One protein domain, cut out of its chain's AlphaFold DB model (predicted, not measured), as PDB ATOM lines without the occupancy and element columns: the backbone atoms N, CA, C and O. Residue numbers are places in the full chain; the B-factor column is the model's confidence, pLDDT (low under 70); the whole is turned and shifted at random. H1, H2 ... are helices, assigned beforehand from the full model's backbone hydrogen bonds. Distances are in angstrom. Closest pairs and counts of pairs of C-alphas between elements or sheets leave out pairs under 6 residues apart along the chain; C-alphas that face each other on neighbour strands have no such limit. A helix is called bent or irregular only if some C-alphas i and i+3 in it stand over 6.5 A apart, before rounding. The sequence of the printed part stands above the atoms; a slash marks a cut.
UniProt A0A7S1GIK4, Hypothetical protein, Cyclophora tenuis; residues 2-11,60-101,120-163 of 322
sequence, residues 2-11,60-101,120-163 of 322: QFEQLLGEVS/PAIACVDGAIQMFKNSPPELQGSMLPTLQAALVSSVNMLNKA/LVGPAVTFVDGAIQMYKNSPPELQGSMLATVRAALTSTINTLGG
ATOM      1  N   GLN A   2     -49.702  -2.155  -3.356       45.50
ATOM      2  CA  GLN A   2     -48.628  -3.034  -3.861       45.50
ATOM      3  C   GLN A   2     -47.263  -2.650  -3.270       45.50
ATOM      4  O   GLN A   2     -46.449  -3.510  -2.964       45.50
ATOM      5  N   PHE A   3     -47.057  -1.354  -3.026       48.44
ATOM      6  CA  PHE A   3     -45.865  -0.833  -2.367       48.44
ATOM      7  C   PHE A   3     -45.716  -1.326  -0.916       48.44
ATOM      8  O   PHE A   3     -44.642  -1.766  -0.530       48.44
ATOM      9  N   GLU A   4     -46.791  -1.330  -0.123       54.00
ATOM     10  CA  GLU A   4     -46.764  -1.857   1.255       54.00
ATOM     11  C   GLU A   4     -46.486  -3.363   1.293       54.00
ATOM     12  O   GLU A   4     -45.750  -3.837   2.155       54.00
ATOM     13  N   GLN A   5     -47.028  -4.113   0.328       59.72
ATOM     14  CA  GLN A   5     -46.730  -5.534   0.174       59.72
ATOM     15  C   GLN A   5     -45.244  -5.754  -0.150       59.72
ATOM     16  O   GLN A   5     -44.597  -6.587   0.482       59.72
ATOM     17  N   LEU A   6     -44.683  -4.951  -1.060       52.38
ATOM     18  CA  LEU A   6     -43.262  -4.984  -1.411       52.38
ATOM     19  C   LEU A   6     -42.370  -4.643  -0.207       52.38
ATOM     20  O   LEU A   6     -41.404  -5.353   0.069       52.38
ATOM     21  N   LEU A   7     -42.719  -3.604   0.558       59.16
ATOM     22  CA  LEU A   7     -42.013  -3.236   1.790       59.16
ATOM     23  C   LEU A   7     -42.065  -4.353   2.840       59.16
ATOM     24  O   LEU A   7     -41.060  -4.618   3.508       59.16
ATOM     25  N   GLY A   8     -43.207  -5.033   2.971       68.56
ATOM     26  CA  GLY A   8     -43.369  -6.184   3.859       68.56
ATOM     27  C   GLY A   8     -42.478  -7.366   3.465       68.56
ATOM     28  O   GLY A   8     -41.833  -7.973   4.326       68.56
ATOM     29  N   GLU A   9     -42.378  -7.661   2.168       61.69
ATOM     30  CA  GLU A   9     -41.510  -8.726   1.656       61.69
ATOM     31  C   GLU A   9     -40.024  -8.410   1.850       61.69
ATOM     32  O   GLU A   9     -39.278  -9.258   2.341       61.69
ATOM     33  N   VAL A  10     -39.598  -7.183   1.540       58.00
ATOM     34  CA  VAL A  10     -38.211  -6.725   1.736       58.00
ATOM     35  C   VAL A  10     -37.818  -6.778   3.209       58.00
ATOM     36  O   VAL A  10     -36.753  -7.289   3.552       58.00
ATOM     37  N   SER A  11     -38.692  -6.302   4.096       60.66
ATOM     38  CA  SER A  11     -38.442  -6.316   5.542       60.66
ATOM     39  C   SER A  11     -38.329  -7.740   6.084       60.66
ATOM     40  O   SER A  11     -37.475  -8.023   6.926       60.66
ATOM     41  N   PRO A  60     -35.896   3.092 -23.133       69.25
ATOM     42  CA  PRO A  60     -34.789   2.279 -23.637       69.25
ATOM     43  C   PRO A  60     -33.878   1.696 -22.545       69.25
ATOM     44  O   PRO A  60     -33.429   0.560 -22.678       69.25
ATOM     45  N   ALA A  61     -33.621   2.431 -21.456       64.62
ATOM     46  CA  ALA A  61     -32.807   1.933 -20.346       64.62
ATOM     47  C   ALA A  61     -33.495   0.778 -19.600       64.62
ATOM     48  O   ALA A  61     -32.854  -0.232 -19.311       64.62
ATOM     49  N   ILE A  62     -34.806   0.889 -19.360       71.31
ATOM     50  CA  ILE A  62     -35.615  -0.181 -18.759       71.31
ATOM     51  C   ILE A  62     -35.631  -1.419 -19.667       71.31
ATOM     52  O   ILE A  62     -35.417  -2.530 -19.187       71.31
ATOM     53  N   ALA A  63     -35.806  -1.238 -20.980       69.19
ATOM     54  CA  ALA A  63     -35.784  -2.341 -21.942       69.19
ATOM     55  C   ALA A  63     -34.418  -3.057 -22.001       69.19
ATOM     56  O   ALA A  63     -34.367  -4.277 -22.136       69.19
ATOM     57  N   CYS A  64     -33.309  -2.322 -21.858       63.41
ATOM     58  CA  CYS A  64     -31.971  -2.913 -21.769       63.41
ATOM     59  C   CYS A  64     -31.785  -3.752 -20.498       63.41
ATOM     60  O   CYS A  64     -31.190  -4.828 -20.564       63.41
ATOM     61  N   VAL A  65     -32.299  -3.288 -19.354       72.69
ATOM     62  CA  VAL A  65     -32.258  -4.058 -18.102       72.69
ATOM     63  C   VAL A  65     -33.110  -5.318 -18.223       72.69
ATOM     64  O   VAL A  65     -32.631  -6.400 -17.896       72.69
ATOM     65  N   ASP A  66     -34.328  -5.210 -18.753       73.62
ATOM     66  CA  ASP A  66     -35.219  -6.359 -18.929       73.62
ATOM     67  C   ASP A  66     -34.623  -7.399 -19.895       73.62
ATOM     68  O   ASP A  66     -34.582  -8.592 -19.592       73.62
ATOM     69  N   GLY A  67     -34.022  -6.946 -21.002       70.81
ATOM     70  CA  GLY A  67     -33.278  -7.808 -21.924       70.81
ATOM     71  C   GLY A  67     -32.094  -8.520 -21.257       70.81
ATOM     72  O   GLY A  67     -31.906  -9.721 -21.459       70.81
ATOM     73  N   ALA A  68     -31.330  -7.824 -20.410       69.62
ATOM     74  CA  ALA A  68     -30.212  -8.416 -19.674       69.62
ATOM     75  C   ALA A  68     -30.678  -9.440 -18.623       69.62
ATOM     76  O   ALA A  68     -30.070 -10.504 -18.482       69.62
ATOM     77  N   ILE A  69     -31.789  -9.170 -17.930       75.25
ATOM     78  CA  ILE A  69     -32.411 -10.108 -16.984       75.25
ATOM     79  C   ILE A  69     -32.925 -11.346 -17.721       75.25
ATOM     80  O   ILE A  69     -32.729 -12.472 -17.262       75.25
ATOM     81  N   GLN A  70     -33.565 -11.164 -18.875       76.12
ATOM     82  CA  GLN A  70     -34.083 -12.266 -19.675       76.12
ATOM     83  C   GLN A  70     -32.945 -13.127 -20.240       76.12
ATOM     84  O   GLN A  70     -33.035 -14.355 -20.217       76.12
ATOM     85  N   MET A  71     -31.840 -12.507 -20.664       68.25
ATOM     86  CA  MET A  71     -30.617 -13.221 -21.033       68.25
ATOM     87  C   MET A  71     -30.045 -14.010 -19.857       68.25
ATOM     88  O   MET A  71     -29.715 -15.178 -20.030       68.25
ATOM     89  N   PHE A  72     -29.984 -13.424 -18.660       78.88
ATOM     90  CA  PHE A  72     -29.506 -14.115 -17.462       78.88
ATOM     91  C   PHE A  72     -30.388 -15.325 -17.109       78.88
ATOM     92  O   PHE A  72     -29.874 -16.422 -16.904       78.88
ATOM     93  N   LYS A  73     -31.720 -15.157 -17.125       78.25
ATOM     94  CA  LYS A  73     -32.700 -16.228 -16.859       78.25
ATOM     95  C   LYS A  73     -32.608 -17.380 -17.864       78.25
ATOM     96  O   LYS A  73     -32.750 -18.535 -17.478       78.25
ATOM     97  N   ASN A  74     -32.376 -17.066 -19.138       79.25
ATOM     98  CA  ASN A  74     -32.270 -18.060 -20.207       79.25
ATOM     99  C   ASN A  74     -30.857 -18.642 -20.360       79.25
ATOM    100  O   ASN A  74     -30.651 -19.536 -21.183       79.25
ATOM    101  N   SER A  75     -29.880 -18.140 -19.604       79.19
ATOM    102  CA  SER A  75     -28.507 -18.623 -19.680       79.19
ATOM    103  C   SER A  75     -28.310 -19.878 -18.835       79.19
ATOM    104  O   SER A  75     -28.820 -19.947 -17.713       79.19
ATOM    105  N   PRO A  76     -27.538 -20.860 -19.331       82.75
ATOM    106  CA  PRO A  76     -27.155 -22.022 -18.543       82.75
ATOM    107  C   PRO A  76     -26.356 -21.594 -17.295       82.75
ATOM    108  O   PRO A  76     -25.674 -20.564 -17.336       82.75
ATOM    109  N   PRO A  77     -26.394 -22.372 -16.194       78.06
ATOM    110  CA  PRO A  77     -25.789 -21.999 -14.907       78.06
ATOM    111  C   PRO A  77     -24.299 -21.646 -15.005       78.06
ATOM    112  O   PRO A  77     -23.818 -20.734 -14.341       78.06
ATOM    113  N   GLU A  78     -23.591 -22.324 -15.907       83.44
ATOM    114  CA  GLU A  78     -22.170 -22.114 -16.203       83.44
ATOM    115  C   GLU A  78     -21.882 -20.705 -16.750       83.44
ATOM    116  O   GLU A  78     -20.808 -20.154 -16.521       83.44
ATOM    117  N   LEU A  79     -22.850 -20.092 -17.445       79.06
ATOM    118  CA  LEU A  79     -22.733 -18.746 -18.014       79.06
ATOM    119  C   LEU A  79     -23.310 -17.654 -17.110       79.06
ATOM    120  O   LEU A  79     -22.893 -16.500 -17.230       79.06
ATOM    121  N   GLN A  80     -24.209 -17.989 -16.182       80.00
ATOM    122  CA  GLN A  80     -24.812 -17.012 -15.265       80.00
ATOM    123  C   GLN A  80     -23.756 -16.278 -14.428       80.00
ATOM    124  O   GLN A  80     -23.796 -15.051 -14.334       80.00
ATOM    125  N   GLY A  81     -22.750 -16.995 -13.915       77.50
ATOM    126  CA  GLY A  81     -21.637 -16.379 -13.182       77.50
ATOM    127  C   GLY A  81     -20.878 -15.334 -14.009       77.50
ATOM    128  O   GLY A  81     -20.495 -14.290 -13.486       77.50
ATOM    129  N   SER A  82     -20.728 -15.569 -15.316       71.62
ATOM    130  CA  SER A  82     -20.044 -14.646 -16.232       71.62
ATOM    131  C   SER A  82     -20.887 -13.430 -16.637       71.62
ATOM    132  O   SER A  82     -20.328 -12.387 -16.966       71.62
ATOM    133  N   MET A  83     -22.221 -13.532 -16.587       72.12
ATOM    134  CA  MET A  83     -23.138 -12.434 -16.935       72.12
ATOM    135  C   MET A  83     -23.455 -11.501 -15.766       72.12
ATOM    136  O   MET A  83     -23.907 -10.376 -15.979       72.12
ATOM    137  N   LEU A  84     -23.212 -11.944 -14.535       76.25
ATOM    138  CA  LEU A  84     -23.481 -11.187 -13.313       76.25
ATOM    139  C   LEU A  84     -22.780  -9.811 -13.274       76.25
ATOM    140  O   LEU A  84     -23.460  -8.827 -12.984       76.25
ATOM    141  N   PRO A  85     -21.487  -9.677 -13.639       73.75
ATOM    142  CA  PRO A  85     -20.813  -8.377 -13.702       73.75
ATOM    143  C   PRO A  85     -21.428  -7.441 -14.749       73.75
ATOM    144  O   PRO A  85     -21.572  -6.243 -14.510       73.75
ATOM    145  N   THR A  86     -21.834  -7.978 -15.902       68.06
ATOM    146  CA  THR A  86     -22.484  -7.212 -16.975       68.06
ATOM    147  C   THR A  86     -23.868  -6.730 -16.551       68.06
ATOM    148  O   THR A  86     -24.224  -5.581 -16.809       68.06
ATOM    149  N   LEU A  87     -24.627  -7.577 -15.850       73.75
ATOM    150  CA  LEU A  87     -25.925  -7.221 -15.284       73.75
ATOM    151  C   LEU A  87     -25.770  -6.138 -14.209       73.75
ATOM    152  O   LEU A  87     -26.475  -5.135 -14.247       73.75
ATOM    153  N   GLN A  88     -24.804  -6.287 -13.300       73.88
ATOM    154  CA  GLN A  88     -24.497  -5.274 -12.289       73.88
ATOM    155  C   GLN A  88     -24.103  -3.938 -12.926       73.88
ATOM    156  O   GLN A  88     -24.635  -2.900 -12.536       73.88
ATOM    157  N   ALA A  89     -23.237  -3.947 -13.943       66.44
ATOM    158  CA  ALA A  89     -22.847  -2.739 -14.666       66.44
ATOM    159  C   ALA A  89     -24.041  -2.066 -15.364       66.44
ATOM    160  O   ALA A  89     -24.169  -0.841 -15.315       66.44
ATOM    161  N   ALA A  90     -24.941  -2.850 -15.966       65.75
ATOM    162  CA  ALA A  90     -26.158  -2.334 -16.585       65.75
ATOM    163  C   ALA A  90     -27.095  -1.696 -15.547       65.75
ATOM    164  O   ALA A  90     -27.533  -0.566 -15.747       65.75
ATOM    165  N   LEU A  91     -27.332  -2.363 -14.412       71.81
ATOM    166  CA  LEU A  91     -28.184  -1.859 -13.330       71.81
ATOM    167  C   LEU A  91     -27.627  -0.566 -12.722       71.81
ATOM    168  O   LEU A  91     -28.357   0.411 -12.580       71.81
ATOM    169  N   VAL A  92     -26.324  -0.523 -12.425       74.06
ATOM    170  CA  VAL A  92     -25.653   0.683 -11.913       74.06
ATOM    171  C   VAL A  92     -25.707   1.819 -12.937       74.06
ATOM    172  O   VAL A  92     -25.940   2.970 -12.569       74.06
ATOM    173  N   SER A  93     -25.540   1.516 -14.226       66.94
ATOM    174  CA  SER A  93     -25.668   2.504 -15.303       66.94
ATOM    175  C   SER A  93     -27.088   3.077 -15.382       66.94
ATOM    176  O   SER A  93     -27.255   4.295 -15.427       66.94
ATOM    177  N   SER A  94     -28.118   2.229 -15.306       67.81
ATOM    178  CA  SER A  94     -29.523   2.656 -15.305       67.81
ATOM    179  C   SER A  94     -29.872   3.500 -14.078       67.81
ATOM    180  O   SER A  94     -30.520   4.533 -14.217       67.81
ATOM    181  N   VAL A  95     -29.383   3.119 -12.895       69.69
ATOM    182  CA  VAL A  95     -29.530   3.899 -11.654       69.69
ATOM    183  C   VAL A  95     -28.865   5.271 -11.790       69.69
ATOM    184  O   VAL A  95     -29.479   6.295 -11.500       69.69
ATOM    185  N   ASN A  96     -27.641   5.326 -12.320       68.81
ATOM    186  CA  ASN A  96     -26.953   6.589 -12.587       68.81
ATOM    187  C   ASN A  96     -27.685   7.453 -13.624       68.81
ATOM    188  O   ASN A  96     -27.666   8.677 -13.513       68.81
ATOM    189  N   MET A  97     -28.329   6.849 -14.627       66.50
ATOM    190  CA  MET A  97     -29.167   7.580 -15.580       66.50
ATOM    191  C   MET A  97     -30.416   8.161 -14.915       66.50
ATOM    192  O   MET A  97     -30.744   9.311 -15.189       66.50
ATOM    193  N   LEU A  98     -31.076   7.412 -14.027       65.50
ATOM    194  CA  LEU A  98     -32.242   7.893 -13.278       65.50
ATOM    195  C   LEU A  98     -31.866   9.051 -12.347       65.50
ATOM    196  O   LEU A  98     -32.510  10.095 -12.386       65.50
ATOM    197  N   ASN A  99     -30.752   8.926 -11.621       67.25
ATOM    198  CA  ASN A  99     -30.231   9.999 -10.771       67.25
ATOM    199  C   ASN A  99     -29.866  11.260 -11.579       67.25
ATOM    200  O   ASN A  99     -30.019  12.377 -11.097       67.25
ATOM    201  N   LYS A 100     -29.389  11.103 -12.824       69.31
ATOM    202  CA  LYS A 100     -29.088  12.233 -13.721       69.31
ATOM    203  C   LYS A 100     -30.327  12.849 -14.364       69.31
ATOM    204  O   LYS A 100     -30.312  14.044 -14.633       69.31
ATOM    205  N   ALA A 101     -31.365  12.060 -14.634       62.62
ATOM    206  CA  ALA A 101     -32.618  12.551 -15.204       62.62
ATOM    207  C   ALA A 101     -33.385  13.448 -14.217       62.62
ATOM    208  O   ALA A 101     -34.046  14.392 -14.644       62.62
ATOM    209  N   LEU A 120     -43.170   7.976 -12.432       65.50
ATOM    210  CA  LEU A 120     -41.805   7.576 -12.053       65.50
ATOM    211  C   LEU A 120     -41.785   6.498 -10.955       65.50
ATOM    212  O   LEU A 120     -40.859   5.690 -10.884       65.50
ATOM    213  N   VAL A 121     -42.835   6.447 -10.126       71.62
ATOM    214  CA  VAL A 121     -42.972   5.466  -9.033       71.62
ATOM    215  C   VAL A 121     -43.166   4.055  -9.587       71.62
ATOM    216  O   VAL A 121     -42.555   3.112  -9.090       71.62
ATOM    217  N   GLY A 122     -43.973   3.899 -10.642       75.56
ATOM    218  CA  GLY A 122     -44.237   2.597 -11.265       75.56
ATOM    219  C   GLY A 122     -42.961   1.866 -11.713       75.56
ATOM    220  O   GLY A 122     -42.722   0.752 -11.247       75.56
ATOM    221  N   PRO A 123     -42.109   2.485 -12.550       75.62
ATOM    222  CA  PRO A 123     -40.849   1.895 -13.003       75.62
ATOM    223  C   PRO A 123     -39.855   1.573 -11.881       75.62
ATOM    224  O   PRO A 123     -39.156   0.564 -11.944       75.62
ATOM    225  N   ALA A 124     -39.782   2.410 -10.843       72.06
ATOM    226  CA  ALA A 124     -38.897   2.157  -9.709       72.06
ATOM    227  C   ALA A 124     -39.363   0.941  -8.889       72.06
ATOM    228  O   ALA A 124     -38.555   0.107  -8.483       72.06
ATOM    229  N   VAL A 125     -40.677   0.799  -8.700       74.69
ATOM    230  CA  VAL A 125     -41.287  -0.338  -7.996       74.69
ATOM    231  C   VAL A 125     -41.107  -1.642  -8.779       74.69
ATOM    232  O   VAL A 125     -40.730  -2.651  -8.184       74.69
ATOM    233  N   THR A 126     -41.300  -1.639 -10.104       76.75
ATOM    234  CA  THR A 126     -41.090  -2.843 -10.932       76.75
ATOM    235  C   THR A 126     -39.623  -3.259 -10.997       76.75
ATOM    236  O   THR A 126     -39.324  -4.450 -11.047       76.75
ATOM    237  N   PHE A 127     -38.696  -2.300 -10.946       78.38
ATOM    238  CA  PHE A 127     -37.264  -2.578 -10.869       78.38
ATOM    239  C   PHE A 127     -36.883  -3.302  -9.572       78.38
ATOM    240  O   PHE A 127     -36.190  -4.322  -9.611       78.38
ATOM    241  N   VAL A 128     -37.364  -2.810  -8.425       79.19
ATOM    242  CA  VAL A 128     -37.125  -3.446  -7.120       79.19
ATOM    243  C   VAL A 128     -37.750  -4.842  -7.073       79.19
ATOM    244  O   VAL A 128     -37.090  -5.782  -6.630       79.19
ATOM    245  N   ASP A 129     -38.971  -5.011  -7.588       78.44
ATOM    246  CA  ASP A 129     -39.633  -6.321  -7.665       78.44
ATOM    247  C   ASP A 129     -38.850  -7.313  -8.547       78.44
ATOM    248  O   ASP A 129     -38.603  -8.456  -8.154       78.44
ATOM    249  N   GLY A 130     -38.337  -6.853  -9.693       78.56
ATOM    250  CA  GLY A 130     -37.454  -7.636 -10.559       78.56
ATOM    251  C   GLY A 130     -36.166  -8.078  -9.857       78.56
ATOM    252  O   GLY A 130     -35.790  -9.252  -9.934       78.56
ATOM    253  N   ALA A 131     -35.519  -7.174  -9.115       79.12
ATOM    254  CA  ALA A 131     -34.313  -7.479  -8.345       79.12
ATOM    255  C   ALA A 131     -34.585  -8.489  -7.212       79.12
ATOM    256  O   ALA A 131     -33.808  -9.426  -7.014       79.12
ATOM    257  N   ILE A 132     -35.712  -8.360  -6.504       78.06
ATOM    258  CA  ILE A 132     -36.135  -9.316  -5.466       78.06
ATOM    259  C   ILE A 132     -36.423 -10.684  -6.084       78.06
ATOM    260  O   ILE A 132     -36.012 -11.713  -5.545       78.06
ATOM    261  N   GLN A 133     -37.102 -10.722  -7.229       80.62
ATOM    262  CA  GLN A 133     -37.396 -11.969  -7.921       80.62
ATOM    263  C   GLN A 133     -36.112 -12.651  -8.422       80.62
ATOM    264  O   GLN A 133     -36.010 -13.877  -8.368       80.62
ATOM    265  N   MET A 134     -35.112 -11.884  -8.865       76.38
ATOM    266  CA  MET A 134     -33.786 -12.415  -9.186       76.38
ATOM    267  C   MET A 134     -33.105 -13.007  -7.957       76.38
ATOM    268  O   MET A 134     -32.587 -14.116  -8.040       76.38
ATOM    269  N   TYR A 135     -33.147 -12.317  -6.816       83.38
ATOM    270  CA  TYR A 135     -32.599 -12.835  -5.564       83.38
ATOM    271  C   TYR A 135     -33.276 -14.155  -5.155       83.38
ATOM    272  O   TYR A 135     -32.588 -15.141  -4.901       83.38
ATOM    273  N   LYS A 136     -34.617 -14.217  -5.184       81.62
ATOM    274  CA  LYS A 136     -35.398 -15.417  -4.820       81.62
ATOM    275  C   LYS A 136     -35.114 -16.622  -5.723       81.62
ATOM    276  O   LYS A 136     -35.130 -17.752  -5.248       81.62
ATOM    277  N   ASN A 137     -34.873 -16.385  -7.012       81.69
ATOM    278  CA  ASN A 137     -34.585 -17.442  -7.985       81.69
ATOM    279  C   ASN A 137     -33.090 -17.773  -8.104       81.69
ATOM    280  O   ASN A 137     -32.731 -18.693  -8.838       81.69
ATOM    281  N   SER A 138     -32.217 -17.025  -7.428       80.12
ATOM    282  CA  SER A 138     -30.777 -17.259  -7.485       80.12
ATOM    283  C   SER A 138     -30.369 -18.418  -6.568       80.12
ATOM    284  O   SER A 138     -30.911 -18.542  -5.462       80.12
ATOM    285  N   PRO A 139     -29.389 -19.245  -6.982       80.75
ATOM    286  CA  PRO A 139     -28.800 -20.257  -6.113       80.75
ATOM    287  C   PRO A 139     -28.218 -19.617  -4.839       80.75
ATOM    288  O   PRO A 139     -27.775 -18.466  -4.903       80.75
ATOM    289  N   PRO A 140     -28.148 -20.338  -3.701       82.12
ATOM    290  CA  PRO A 140     -27.663 -19.788  -2.427       82.12
ATOM    291  C   PRO A 140     -26.281 -19.127  -2.516       82.12
ATOM    292  O   PRO A 140     -26.019 -18.125  -1.860       82.12
ATOM    293  N   GLU A 141     -25.421 -19.644  -3.390       82.62
ATOM    294  CA  GLU A 141     -24.070 -19.137  -3.648       82.62
ATOM    295  C   GLU A 141     -24.065 -17.725  -4.266       82.62
ATOM    296  O   GLU A 141     -23.131 -16.956  -4.055       82.62
ATOM    297  N   LEU A 142     -25.123 -17.360  -5.000       80.38
ATOM    298  CA  LEU A 142     -25.280 -16.061  -5.665       80.38
ATOM    299  C   LEU A 142     -26.209 -15.106  -4.909       80.38
ATOM    300  O   LEU A 142     -26.254 -13.915  -5.216       80.38
ATOM    301  N   GLN A 143     -26.935 -15.592  -3.900       84.44
ATOM    302  CA  GLN A 143     -27.841 -14.755  -3.114       84.44
ATOM    303  C   GLN A 143     -27.095 -13.611  -2.419       84.44
ATOM    304  O   GLN A 143     -27.584 -12.486  -2.423       84.44
ATOM    305  N   GLY A 144     -25.884 -13.852  -1.903       80.00
ATOM    306  CA  GLY A 144     -25.081 -12.810  -1.254       80.00
ATOM    307  C   GLY A 144     -24.735 -11.634  -2.178       80.00
ATOM    308  O   GLY A 144     -24.849 -10.477  -1.773       80.00
ATOM    309  N   SER A 145     -24.375 -11.903  -3.438       75.81
ATOM    310  CA  SER A 145     -24.056 -10.845  -4.408       75.81
ATOM    311  C   SER A 145     -25.314 -10.143  -4.930       75.81
ATOM    312  O   SER A 145     -25.328  -8.918  -5.055       75.81
ATOM    313  N   MET A 146     -26.399 -10.889  -5.160       80.06
ATOM    314  CA  MET A 146     -27.691 -10.331  -5.576       80.06
ATOM    315  C   MET A 146     -28.319  -9.454  -4.496       80.06
ATOM    316  O   MET A 146     -28.965  -8.455  -4.805       80.06
ATOM    317  N   LEU A 147     -28.105  -9.777  -3.222       81.19
ATOM    318  CA  LEU A 147     -28.597  -8.969  -2.115       81.19
ATOM    319  C   LEU A 147     -27.988  -7.563  -2.114       81.19
ATOM    320  O   LEU A 147     -28.695  -6.592  -1.854       81.19
ATOM    321  N   ALA A 148     -26.700  -7.431  -2.447       76.25
ATOM    322  CA  ALA A 148     -26.065  -6.123  -2.596       76.25
ATOM    323  C   ALA A 148     -26.746  -5.297  -3.701       76.25
ATOM    324  O   ALA A 148     -26.996  -4.105  -3.525       76.25
ATOM    325  N   THR A 149     -27.123  -5.944  -4.806       77.81
ATOM    326  CA  THR A 149     -27.887  -5.325  -5.895       77.81
ATOM    327  C   THR A 149     -29.295  -4.912  -5.457       77.81
ATOM    328  O   THR A 149     -29.711  -3.795  -5.750       77.81
ATOM    329  N   VAL A 150     -30.006  -5.757  -4.700       78.00
ATOM    330  CA  VAL A 150     -31.329  -5.429  -4.134       78.00
ATOM    331  C   VAL A 150     -31.235  -4.243  -3.171       78.00
ATOM    332  O   VAL A 150     -32.051  -3.327  -3.246       78.00
ATOM    333  N   ARG A 151     -30.215  -4.207  -2.304       77.50
ATOM    334  CA  ARG A 151     -29.973  -3.080  -1.390       77.50
ATOM    335  C   ARG A 151     -29.684  -1.789  -2.157       77.50
ATOM    336  O   ARG A 151     -30.279  -0.766  -1.844       77.50
ATOM    337  N   ALA A 152     -28.833  -1.834  -3.181       74.62
ATOM    338  CA  ALA A 152     -28.545  -0.667  -4.015       74.62
ATOM    339  C   ALA A 152     -29.797  -0.155  -4.750       74.62
ATOM    340  O   ALA A 152     -30.044   1.050  -4.776       74.62
ATOM    341  N   ALA A 153     -30.611  -1.068  -5.291       74.38
ATOM    342  CA  ALA A 153     -31.884  -0.749  -5.928       74.38
ATOM    343  C   ALA A 153     -32.842  -0.047  -4.954       74.38
ATOM    344  O   ALA A 153     -33.344   1.031  -5.256       74.38
ATOM    345  N   LEU A 154     -33.028  -0.618  -3.760       74.88
ATOM    346  CA  LEU A 154     -33.883  -0.058  -2.713       74.88
ATOM    347  C   LEU A 154     -33.416   1.321  -2.259       74.88
ATOM    348  O   LEU A 154     -34.224   2.242  -2.215       74.88
ATOM    349  N   THR A 155     -32.127   1.488  -1.961       75.75
ATOM    350  CA  THR A 155     -31.574   2.786  -1.558       75.75
ATOM    351  C   THR A 155     -31.777   3.831  -2.652       75.75
ATOM    352  O   THR A 155     -32.165   4.958  -2.356       75.75
ATOM    353  N   SER A 156     -31.586   3.458  -3.923       73.69
ATOM    354  CA  SER A 156     -31.862   4.353  -5.048       73.69
ATOM    355  C   SER A 156     -33.334   4.754  -5.099       73.69
ATOM    356  O   SER A 156     -33.629   5.936  -5.222       73.69
ATOM    357  N   THR A 157     -34.257   3.799  -4.969       73.56
ATOM    358  CA  THR A 157     -35.699   4.079  -4.971       73.56
ATOM    359  C   THR A 157     -36.107   4.956  -3.789       73.56
ATOM    360  O   THR A 157     -36.894   5.880  -3.965       73.56
ATOM    361  N   ILE A 158     -35.552   4.716  -2.598       71.88
ATOM    362  CA  ILE A 158     -35.804   5.535  -1.405       71.88
ATOM    363  C   ILE A 158     -35.318   6.967  -1.627       71.88
ATOM    364  O   ILE A 158     -36.055   7.897  -1.319       71.88
ATOM    365  N   ASN A 159     -34.137   7.161  -2.217       74.25
ATOM    366  CA  ASN A 159     -33.633   8.500  -2.532       74.25
ATOM    367  C   ASN A 159     -34.531   9.223  -3.549       74.25
ATOM    368  O   ASN A 159     -34.812  10.405  -3.375       74.25
ATOM    369  N   THR A 160     -35.043   8.514  -4.561       69.38
ATOM    370  CA  THR A 160     -35.983   9.079  -5.546       69.38
ATOM    371  C   THR A 160     -37.350   9.416  -4.936       69.38
ATOM    372  O   THR A 160     -37.974  10.395  -5.332       69.38
ATOM    373  N   LEU A 161     -37.841   8.624  -3.976       65.38
ATOM    374  CA  LEU A 161     -39.152   8.838  -3.344       65.38
ATOM    375  C   LEU A 161     -39.105   9.811  -2.154       65.38
ATOM    376  O   LEU A 161     -40.119  10.425  -1.831       65.38
ATOM    377  N   GLY A 162     -37.959   9.915  -1.481       53.78
ATOM    378  CA  GLY A 162     -37.817  10.585  -0.190       53.78
ATOM    379  C   GLY A 162     -37.496  12.075  -0.254       53.78
ATOM    380  O   GLY A 162     -37.603  12.740   0.772       53.78
ATOM    381  N   GLY A 163     -37.090  12.618  -1.409       45.91
ATOM    382  CA  GLY A 163     -36.770  14.048  -1.571       45.91
ATOM    383  C   GLY A 163     -35.683  14.592  -0.628       45.91
ATOM    384  O   GLY A 163     -35.449  15.798  -0.580       45.91
TER     385      GLY A 163
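This is residues 2 to 11, 60 to 101 and 120 to 163 of the 322 residues of the protein "Hypothetical protein" of Cyclophora tenuis (UniProt A0A7S1GIK4). Two helical hairpins of similar build, H2 with H3 and H4 with H5, stand side by side and make an up-and-down bundle of four helices, each running against the one before it in the chain. H3 and H5 pack on each other along one side of the bundle, and H2 and H4 run along the other with a wider gap between them. The short H1 sits outside this bundle, next to H4 and on the side away from H2 and H3. The printed part has 96 residues with five named helices, H1 to H5 in that order, and no named strand; the class is all helix. The whole is compact, with a radius of gyration of the C-alphas of 13.1 A and spans of 41 by 29 by 18 A.

H3, residues 77 to 101, is the longest helix and has a kink of 40 degrees near residue 84. H2, residues 60 to 74, touches H3 at a shallow tilt of 14 degrees, opposite ways, and the two form a helical hairpin; their closest C-alphas are those of Phe 72 and Gln 80, 5.9 A apart. H3 touches H5, residues 140 to 162, with residues 88 to 99 alone; they run the same way at a shallow tilt of 9 degrees, and the closest C-alphas, of Val 95 and Ser 156, are 7.0 A apart. H5 has a kink of 28 degrees near residue 147. H4, residues 120 to 137, forms the other helical hairpin with H5; they touch at a shallow tilt of 13 degrees, opposite ways, with the closest C-alphas, of Tyr 135 and Met 146, 5.5 A apart. H2 and H4 are near each other, with 14 pairs of C-alphas within 10 A, while H2 and H5 are apart. H1, residues 2 to 11, only just touches H4, with 3 pairs of C-alphas within 8 A; the closest are those of Phe 3 and Val 125, 7.3 A apart, and the tilt is steep at 41 degrees. In H1, H2 and H4 every O i to N i+4 pair is within hydrogen-bond range; in H3 17 of 21 are, and in H5 16 of 19.

H3 is 35.2 A from first to last C-alpha, H5 32.1 A, H4 26.4 A, H2 20.8 A and H1 14.2 A. H3 and H5 are only just irregular: C-alphas 82 and 85 are 6.8 A apart, and so are C-alphas 141 and 144. C-alpha 2, where H1 begins, is at (-48.628, -3.034, -3.861); C-alpha 77, where H3 begins, is at (-25.789, -21.999, -14.907); C-alpha 162, where H5 ends, is at (-37.817, 10.585, -0.190).

The two C-alphas farthest apart are those of Glu 78 and Gly 163, 41.7 A. Residues 12 to 59 are not printed, and C-alphas 11 and 60 are 30.6 A apart across that cut; residues 102 to 119 are not printed either, with 10.9 A between C-alphas 101 and 120. The links from H2 to H3 and from H4 to H5 are tight, with 2 residues each. The mean pLDDT of the printed part is 72.2; 33 residues are under 70, among them residues 2 to 11, 93 to 101 and 160 to 163.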